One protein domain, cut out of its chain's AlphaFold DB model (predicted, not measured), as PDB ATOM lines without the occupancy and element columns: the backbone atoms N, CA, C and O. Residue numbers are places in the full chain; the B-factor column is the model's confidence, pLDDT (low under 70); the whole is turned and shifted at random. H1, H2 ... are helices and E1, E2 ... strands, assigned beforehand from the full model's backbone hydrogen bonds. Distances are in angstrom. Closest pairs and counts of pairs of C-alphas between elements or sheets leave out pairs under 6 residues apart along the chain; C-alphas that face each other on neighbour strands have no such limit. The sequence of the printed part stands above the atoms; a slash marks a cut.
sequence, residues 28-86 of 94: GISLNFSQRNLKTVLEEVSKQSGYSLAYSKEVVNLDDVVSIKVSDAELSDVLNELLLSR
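What this domain is: This is residues 28 to 86 of the 94 residues of an uncharacterized protein of Bacteroidales bacterium (UniProt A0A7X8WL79). A curved ribbon of two antiparallel strands, E1 and E2, has both helices, H1 and H2, over its inner face, while the long link 50 to 64 loops round the rim. The printed part has 59 residues, in order E1, H1, E2, H2, mixed in class and compact, with a radius of gyration of the C-alphas of 10.6 A and spans of 31 by 23 by 18 A.

How they stand to each other: Start at E1, residues 29 to 37, which bends by 97 degrees at residue 34. Its neighbour strand is E2, residues 65 to 73, antiparallel to it, with an angle of 171 degrees between their N-to-C directions; N 33 and O 68 are 2.9 A apart, within hydrogen-bond range. H1, residues 38 to 49, comes nearest E1 at the C-alphas of Ile 29 and Gln 48, 6.1 A. H2, residues 75 to 84, comes nearest E2 at those of Val 70 and Val 78, 7.2 A. H1 and H2 are close but not clearly touching, the closest C-alphas being those of Ser 49 and Leu 75, 6.5 A; they run opposite ways at a shallow tilt of 16 degrees. In both, every O i to N i+4 pair is within hydrogen-bond range.

Where its parts are: Find C-alpha 29 at (35.758, -53.449, -13.192); E1 spans 17.9 A, H1 16.1 A, E2 20.8 A and H2 13.3 A, ending at C-alpha 84, (18.577, -54.775, -16.688).

The domain as a whole: The C-alphas farthest apart, Glu 58 and Asp 72, are 31.2 A apart. The printed part has no cut; H1 to E2 is a long link, and no printed residue is under 70 in pLDDT.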
ATOM      1  N   GLY A  28      38.924 -55.559 -16.033       80.94
ATOM      2  CA  GLY A  28      38.019 -55.975 -14.968       80.94
ATOM      3  C   GLY A  28      37.632 -54.774 -14.108       80.94
ATOM      4  O   GLY A  28      38.488 -54.082 -13.553       80.94
ATOM      5  N   ILE A  29      36.334 -54.512 -14.009       86.25
ATOM      6  CA  ILE A  29      35.758 -53.449 -13.192       86.25
ATOM      7  C   ILE A  29      35.385 -54.053 -11.841       86.25
ATOM      8  O   ILE A  29      34.717 -55.085 -11.758       86.25
ATOM      9  N   SER A  30      35.809 -53.394 -10.765       88.25
ATOM     10  CA  SER A  30      35.473 -53.795  -9.400       88.25
ATOM     11  C   SER A  30      34.728 -52.665  -8.703       88.25
ATOM     12  O   SER A  30      35.255 -51.564  -8.523       88.25
ATOM     13  N   LEU A  31      33.488 -52.936  -8.300       86.94
ATOM     14  CA  LEU A  31      32.616 -51.974  -7.633       86.94
ATOM     15  C   LEU A  31      32.064 -52.607  -6.368       86.94
ATOM     16  O   LEU A  31      31.493 -53.695  -6.383       86.94
ATOM     17  N   ASN A  32      32.204 -51.886  -5.264       90.38
ATOM     18  CA  ASN A  32      31.618 -52.261  -3.990       90.38
ATOM     19  C   ASN A  32      30.914 -51.037  -3.418       90.38
ATOM     20  O   ASN A  32      31.470 -50.289  -2.611       90.38
ATOM     21  N   PHE A  33      29.699 -50.805  -3.906       88.19
ATOM     22  CA  PHE A  33      28.869 -49.691  -3.486       88.19
ATOM     23  C   PHE A  33      27.634 -50.206  -2.765       88.19
ATOM     24  O   PHE A  33      26.927 -51.088  -3.240       88.19
ATOM     25  N   SER A  34      27.370 -49.620  -1.603       87.88
ATOM     26  CA  SER A  34      26.154 -49.844  -0.828       87.88
ATOM     27  C   SER A  34      25.440 -48.511  -0.672       87.88
ATOM     28  O   SER A  34      26.052 -47.549  -0.212       87.88
ATOM     29  N   GLN A  35      24.171 -48.463  -1.075       85.94
ATOM     30  CA  GLN A  35      23.310 -47.281  -0.982       85.94
ATOM     31  C   GLN A  35      23.950 -45.989  -1.528       85.94
ATOM     32  O   GLN A  35      24.004 -44.961  -0.855       85.94
ATOM     33  N   ARG A  36      24.453 -46.037  -2.765       88.94
ATOM     34  CA  ARG A  36      25.035 -44.879  -3.464       88.94
ATOM     35  C   ARG A  36      24.140 -44.423  -4.604       88.94
ATOM     36  O   ARG A  36      23.494 -45.245  -5.239       88.94
ATOM     37  N   ASN A  37      24.179 -43.132  -4.919       90.44
ATOM     38  CA  ASN A  37      23.472 -42.603  -6.081       90.44
ATOM     39  C   ASN A  37      23.993 -43.252  -7.368       90.44
ATOM     40  O   ASN A  37      25.211 -43.349  -7.570       90.44
ATOM     41  N   LEU A  38      23.069 -43.619  -8.258       88.50
ATOM     42  CA  LEU A  38      23.357 -44.206  -9.567       88.50
ATOM     43  C   LEU A  38      24.377 -43.365 -10.339       88.50
ATOM     44  O   LEU A  38      25.290 -43.915 -10.946       88.50
ATOM     45  N   LYS A  39      24.284 -42.033 -10.238       89.62
ATOM     46  CA  LYS A  39      25.263 -41.108 -10.821       89.62
ATOM     47  C   LYS A  39      26.705 -41.441 -10.440       89.62
ATOM     48  O   LYS A  39      27.554 -41.528 -11.317       89.62
ATOM     49  N   THR A  40      26.985 -41.610  -9.146       90.31
ATOM     50  CA  THR A  40      28.345 -41.902  -8.667       90.31
ATOM     51  C   THR A  40      28.807 -43.263  -9.168       90.31
ATOM     52  O   THR A  40      29.952 -43.405  -9.583       90.31
ATOM     53  N   VAL A  41      27.921 -44.260  -9.145       90.56
ATOM     54  CA  VAL A  41      28.265 -45.611  -9.598       90.56
ATOM     55  C   VAL A  41      28.616 -45.605 -11.086       90.56
ATOM     56  O   VAL A  41      29.657 -46.137 -11.455       90.56
ATOM     57  N   LEU A  42      27.818 -44.940 -11.925       89.25
ATOM     58  CA  LEU A  42      28.101 -44.790 -13.356       89.25
ATOM     59  C   LEU A  42      29.390 -43.995 -13.616       89.25
ATOM     60  O   LEU A  42      30.154 -44.347 -14.509       89.25
ATOM     61  N   GLU A  43      29.669 -42.952 -12.835       90.62
ATOM     62  CA  GLU A  43      30.912 -42.176 -12.953       90.62
ATOM     63  C   GLU A  43      32.152 -43.039 -12.665       90.62
ATOM     64  O   GLU A  43      33.132 -42.997 -13.408       90.62
ATOM     65  N   GLU A  44      32.089 -43.895 -11.645       90.12
ATOM     66  CA  GLU A  44      33.176 -44.824 -11.321       90.12
ATOM     67  C   GLU A  44      33.309 -45.950 -12.357       90.12
ATOM     68  O   GLU A  44      34.429 -46.302 -12.726       90.12
ATOM     69  N   VAL A  45      32.194 -46.451 -12.904       89.44
ATOM     70  CA  VAL A  45      32.194 -47.379 -14.052       89.44
ATOM     71  C   VAL A  45      32.893 -46.745 -15.256       89.44
ATOM     72  O   VAL A  45      33.778 -47.359 -15.850       89.44
ATOM     73  N   SER A  46      32.534 -45.509 -15.608       89.00
ATOM     74  CA  SER A  46      33.143 -44.751 -16.711       89.00
ATOM     75  C   SER A  46      34.650 -44.580 -16.501       89.00
ATOM     76  O   SER A  46      35.447 -44.839 -17.402       89.00
ATOM     77  N   LYS A  47      35.059 -44.245 -15.277       88.81
ATOM     78  CA  LYS A  47      36.461 -44.045 -14.906       88.81
ATOM     79  C   LYS A  47      37.298 -45.326 -14.948       88.81
ATOM     80  O   LYS A  47      38.441 -45.270 -15.390       88.81
ATOM     81  N   GLN A  48      36.760 -46.460 -14.490       87.94
ATOM     82  CA  GLN A  48      37.474 -47.745 -14.512       87.94
ATOM     83  C   GLN A  48      37.506 -48.372 -15.913       87.94
ATOM     84  O   GLN A  48      38.516 -48.951 -16.301       87.94
ATOM     85  N   SER A  49      36.418 -48.237 -16.675       86.25
ATOM     86  CA  SER A  49      36.301 -48.801 -18.025       86.25
ATOM     87  C   SER A  49      36.969 -47.956 -19.111       86.25
ATOM     88  O   SER A  49      37.291 -48.472 -20.177       86.25
ATOM     89  N   GLY A  50      37.158 -46.656 -18.870       86.31
ATOM     90  CA  GLY A  50      37.670 -45.708 -19.861       86.31
ATOM     91  C   GLY A  50      36.638 -45.255 -20.901       86.31
ATOM     92  O   GLY A  50      36.996 -44.507 -21.809       86.31
ATOM     93  N   TYR A  51      35.370 -45.666 -20.781       86.06
ATOM     94  CA  TYR A  51      34.289 -45.254 -21.682       86.06
ATOM     95  C   TYR A  51      33.581 -44.000 -21.172       86.06
ATOM     96  O   TYR A  51      33.368 -43.844 -19.970       86.06
ATOM     97  N   SER A  52      33.147 -43.129 -22.084       86.44
ATOM     98  CA  SER A  52      32.237 -42.031 -21.746       86.44
ATOM     99  C   SER A  52      30.794 -42.533 -21.753       86.44
ATOM    100  O   SER A  52      30.356 -43.145 -22.723       86.44
ATOM    101  N   LEU A  53      30.054 -42.286 -20.672       87.88
ATOM    102  CA  LEU A  53      28.655 -42.692 -20.552       87.88
ATOM    103  C   LEU A  53      27.732 -41.502 -20.825       87.88
ATOM    104  O   LEU A  53      27.819 -40.472 -20.153       87.88
ATOM    105  N   ALA A  54      26.808 -41.673 -21.770       88.25
ATOM    106  CA  ALA A  54      25.729 -40.732 -22.052       88.25
ATOM    107  C   ALA A  54      24.377 -41.357 -21.685       88.25
ATOM    108  O   ALA A  54      24.143 -42.540 -21.921       88.25
ATOM    109  N   TYR A  55      23.484 -40.564 -21.096       87.50
ATOM    110  CA  TYR A  55      22.168 -41.022 -20.657       87.50
ATOM    111  C   TYR A  55      21.107 -39.934 -20.832       87.50
ATOM    112  O   TYR A  55      21.375 -38.738 -20.691       87.50
ATOM    113  N   SER A  56      19.874 -40.362 -21.094       85.88
ATOM    114  CA  SER A  56      18.720 -39.473 -21.216       85.88
ATOM    115  C   SER A  56      18.095 -39.203 -19.849       85.88
ATOM    116  O   SER A  56      17.629 -40.122 -19.176       85.88
ATOM    117  N   LYS A  57      18.034 -37.926 -19.460       83.56
ATOM    118  CA  LYS A  57      17.462 -37.482 -18.172       83.56
ATOM    119  C   LYS A  57      15.973 -37.812 -18.007       83.56
ATOM    120  O   LYS A  57      15.491 -37.848 -16.886       83.56
ATOM    121  N   GLU A  58      15.259 -38.038 -19.109       83.25
ATOM    122  CA  GLU A  58      13.830 -38.378 -19.105       83.25
ATOM    123  C   GLU A  58      13.557 -39.827 -18.678       83.25
ATOM    124  O   GLU A  58      12.476 -40.124 -18.180       83.25
ATOM    125  N   VAL A  59      14.532 -40.726 -18.854       81.19
ATOM    126  CA  VAL A  59      14.379 -42.168 -18.585       81.19
ATOM    127  C   VAL A  59      15.313 -42.679 -17.489       81.19
ATOM    128  O   VAL A  59      14.997 -43.668 -16.836       81.19
ATOM    129  N   VAL A  60      16.446 -42.010 -17.249       84.31
ATOM    130  CA  VAL A  60      17.411 -42.393 -16.210       84.31
ATOM    131  C   VAL A  60      17.290 -41.462 -15.009       84.31
ATOM    132  O   VAL A  60      17.645 -40.285 -15.083       84.31
ATOM    133  N   ASN A  61      16.857 -42.012 -13.875       85.38
ATOM    134  CA  ASN A  61      16.882 -41.305 -12.599       85.38
ATOM    135  C   ASN A  61      18.249 -41.472 -11.913       85.38
ATOM    136  O   ASN A  61      18.572 -42.531 -11.380       85.38
ATOM    137  N   LEU A  62      19.056 -40.413 -11.938       84.44
ATOM    138  CA  LEU A  62      20.411 -40.388 -11.377       84.44
ATOM    139  C   LEU A  62      20.476 -40.349  -9.845       84.44
ATOM    140  O   LEU A  62      21.527 -40.670  -9.282       84.44
ATOM    141  N   ASP A  63      19.392 -39.919  -9.200       85.56
ATOM    142  CA  ASP A  63      19.292 -39.809  -7.741       85.56
ATOM    143  C   ASP A  63      18.883 -41.138  -7.093       85.56
ATOM    144  O   ASP A  63      18.821 -41.260  -5.874       85.56
ATOM    145  N   ASP A  64      18.619 -42.157  -7.912       85.81
ATOM    146  CA  ASP A  64      18.237 -43.466  -7.424       85.81
ATOM    147  C   ASP A  64      19.384 -44.136  -6.662       85.81
ATOM    148  O   ASP A  64      20.546 -44.125  -7.087       85.81
ATOM    149  N   VAL A  65      19.044 -44.715  -5.515       88.00
ATOM    150  CA  VAL A  65      20.000 -45.327  -4.602       88.00
ATOM    151  C   VAL A  65      20.207 -46.784  -4.997       88.00
ATOM    152  O   VAL A  65      19.286 -47.599  -4.970       88.00
ATOM    153  N   VAL A  66      21.446 -47.130  -5.339       87.38
ATOM    154  CA  VAL A  66      21.814 -48.443  -5.865       87.38
ATOM    155  C   VAL A  66      22.865 -49.106  -4.982       87.38
ATOM    156  O   VAL A  66      23.716 -48.449  -4.376       87.38
ATOM    157  N   SER A  67      22.796 -50.432  -4.909       89.12
ATOM    158  CA  SER A  67      23.825 -51.258  -4.281       89.12
ATOM    159  C   SER A  67      24.300 -52.278  -5.302       89.12
ATOM    160  O   SER A  67      23.484 -53.013  -5.847       89.12
ATOM    161  N   ILE A  68      25.603 -52.292  -5.569       87.44
ATOM    162  CA  ILE A  68      26.248 -53.215  -6.501       87.44
ATOM    163  C   ILE A  68      27.529 -53.742  -5.866       87.44
ATOM    164  O   ILE A  68      28.299 -52.986  -5.261       87.44
ATOM    165  N   LYS A  69      27.748 -55.049  -5.999       89.75
ATOM    166  CA  LYS A  69      28.944 -55.710  -5.496       89.75
ATOM    167  C   LYS A  69      29.457 -56.695  -6.535       89.75
ATOM    168  O   LYS A  69      29.062 -57.855  -6.550       89.75
ATOM    169  N   VAL A  70      30.375 -56.206  -7.352       87.69
ATOM    170  CA  VAL A  70      31.009 -56.947  -8.440       87.69
ATOM    171  C   VAL A  70      32.520 -56.817  -8.312       87.69
ATOM    172  O   VAL A  70      33.041 -55.750  -7.980       87.69
ATOM    173  N   SER A  71      33.222 -57.915  -8.554       88.94
ATOM    174  CA  SER A  71      34.680 -57.980  -8.501       88.94
ATOM    175  C   SER A  71      35.172 -58.568  -9.808       88.94
ATOM    176  O   SER A  71      34.733 -59.658 -10.165       88.94
ATOM    177  N   ASP A  72      36.086 -57.865 -10.475       86.69
ATOM    178  CA  ASP A  72      36.701 -58.307 -11.732       86.69
ATOM    179  C   ASP A  72      35.671 -58.662 -12.828       86.69
ATOM    180  O   ASP A  72      35.772 -59.683 -13.500       86.69
ATOM    181  N   ALA A  73      34.641 -57.826 -12.979       87.00
ATOM    182  CA  ALA A  73      33.571 -58.032 -13.954       87.00
ATOM    183  C   ALA A  73      33.784 -57.188 -15.217       87.00
ATOM    184  O   ALA A  73      34.329 -56.083 -15.155       87.00
ATOM    185  N   GLU A  74      33.330 -57.675 -16.370       88.25
ATOM    186  CA  GLU A  74      33.378 -56.895 -17.607       88.25
ATOM    187  C   GLU A  74      32.378 -55.727 -17.553       88.25
ATOM    188  O   GLU A  74      31.316 -55.839 -16.942       88.25
ATOM    189  N   LEU A  75      32.671 -54.613 -18.240       87.12
ATOM    190  CA  LEU A  75      31.739 -53.483 -18.379       87.12
ATOM    191  C   LEU A  75      30.329 -53.939 -18.774       87.12
ATOM    192  O   LEU A  75      29.349 -53.464 -18.205       87.12
ATOM    193  N   SER A  76      30.241 -54.872 -19.720       87.12
ATOM    194  CA  SER A  76      28.991 -55.457 -20.202       87.12
ATOM    195  C   SER A  76      28.188 -56.102 -19.069       87.12
ATOM    196  O   SER A  76      26.998 -55.833 -18.931       87.12
ATOM    197  N   ASP A  77      28.840 -56.902 -18.224       88.62
ATOM    198  CA  ASP A  77      28.205 -57.583 -17.091       88.62
ATOM    199  C   ASP A  77      27.781 -56.597 -16.003       88.62
ATOM    200  O   ASP A  77      26.664 -56.671 -15.491       88.62
ATOM    201  N   VAL A  78      28.636 -55.616 -15.700       88.56
ATOM    202  CA  VAL A  78      28.331 -54.561 -14.726       88.56
ATOM    203  C   VAL A  78      27.132 -53.726 -15.174       88.56
ATOM    204  O   VAL A  78      26.227 -53.463 -14.381       88.56
ATOM    205  N   LEU A  79      27.097 -53.311 -16.444       88.19
ATOM    206  CA  LEU A  79      25.971 -52.568 -17.010       88.19
ATOM    207  C   LEU A  79      24.711 -53.431 -17.068       88.19
ATOM    208  O   LEU A  79      23.639 -52.931 -16.743       88.19
ATOM    209  N   ASN A  80      24.822 -54.718 -17.401       88.44
ATOM    210  CA  ASN A  80      23.694 -55.642 -17.351       88.44
ATOM    211  C   ASN A  80      23.103 -55.734 -15.941       88.44
ATOM    212  O   ASN A  80      21.896 -55.562 -15.778       88.44
ATOM    213  N   GLU A  81      23.928 -55.934 -14.912       87.12
ATOM    214  CA  GLU A  81      23.458 -56.019 -13.526       87.12
ATOM    215  C   GLU A  81      22.799 -54.705 -13.065       87.12
ATOM    216  O   GLU A  81      21.711 -54.715 -12.480       87.12
ATOM    217  N   LEU A  82      23.411 -53.560 -13.392       86.06
ATOM    218  CA  LEU A  82      22.900 -52.240 -13.012       86.06
ATOM    219  C   LEU A  82      21.623 -51.843 -13.760       86.06
ATOM    220  O   LEU A  82      20.724 -51.253 -13.158       86.06
ATOM    221  N   LEU A  83      21.556 -52.106 -15.067       85.69
ATOM    222  CA  LEU A  83      20.554 -51.536 -15.970       85.69
ATOM    223  C   LEU A  83      19.403 -52.499 -16.271       85.69
ATOM    224  O   LEU A  83      18.253 -52.054 -16.287       85.69
ATOM    225  N   LEU A  84      19.654 -53.806 -16.428       79.88
ATOM    226  CA  LEU A  84      18.577 -54.775 -16.688       79.88
ATOM    227  C   LEU A  84      17.627 -54.891 -15.499       79.88
ATOM    228  O   LEU A  84      16.414 -54.946 -15.698       79.88
ATOM    229  N   SER A  85      18.153 -54.825 -14.270       79.19
ATOM    230  CA  SER A  85      17.343 -54.767 -13.042       79.19
ATOM    231  C   SER A  85      16.328 -53.609 -13.064       79.19
ATOM    232  O   SER A  85      15.269 -53.659 -12.443       79.19
ATOM    233  N   ARG A  86      16.619 -52.569 -13.856       79.50
ATOM    234  CA  ARG A  86      15.848 -51.326 -13.962       79.50
ATOM    235  C   ARG A  86      15.084 -51.192 -15.276       79.50
ATOM    236  O   ARG A  86      14.523 -50.132 -15.527       79.50
TER     237      ARG A  86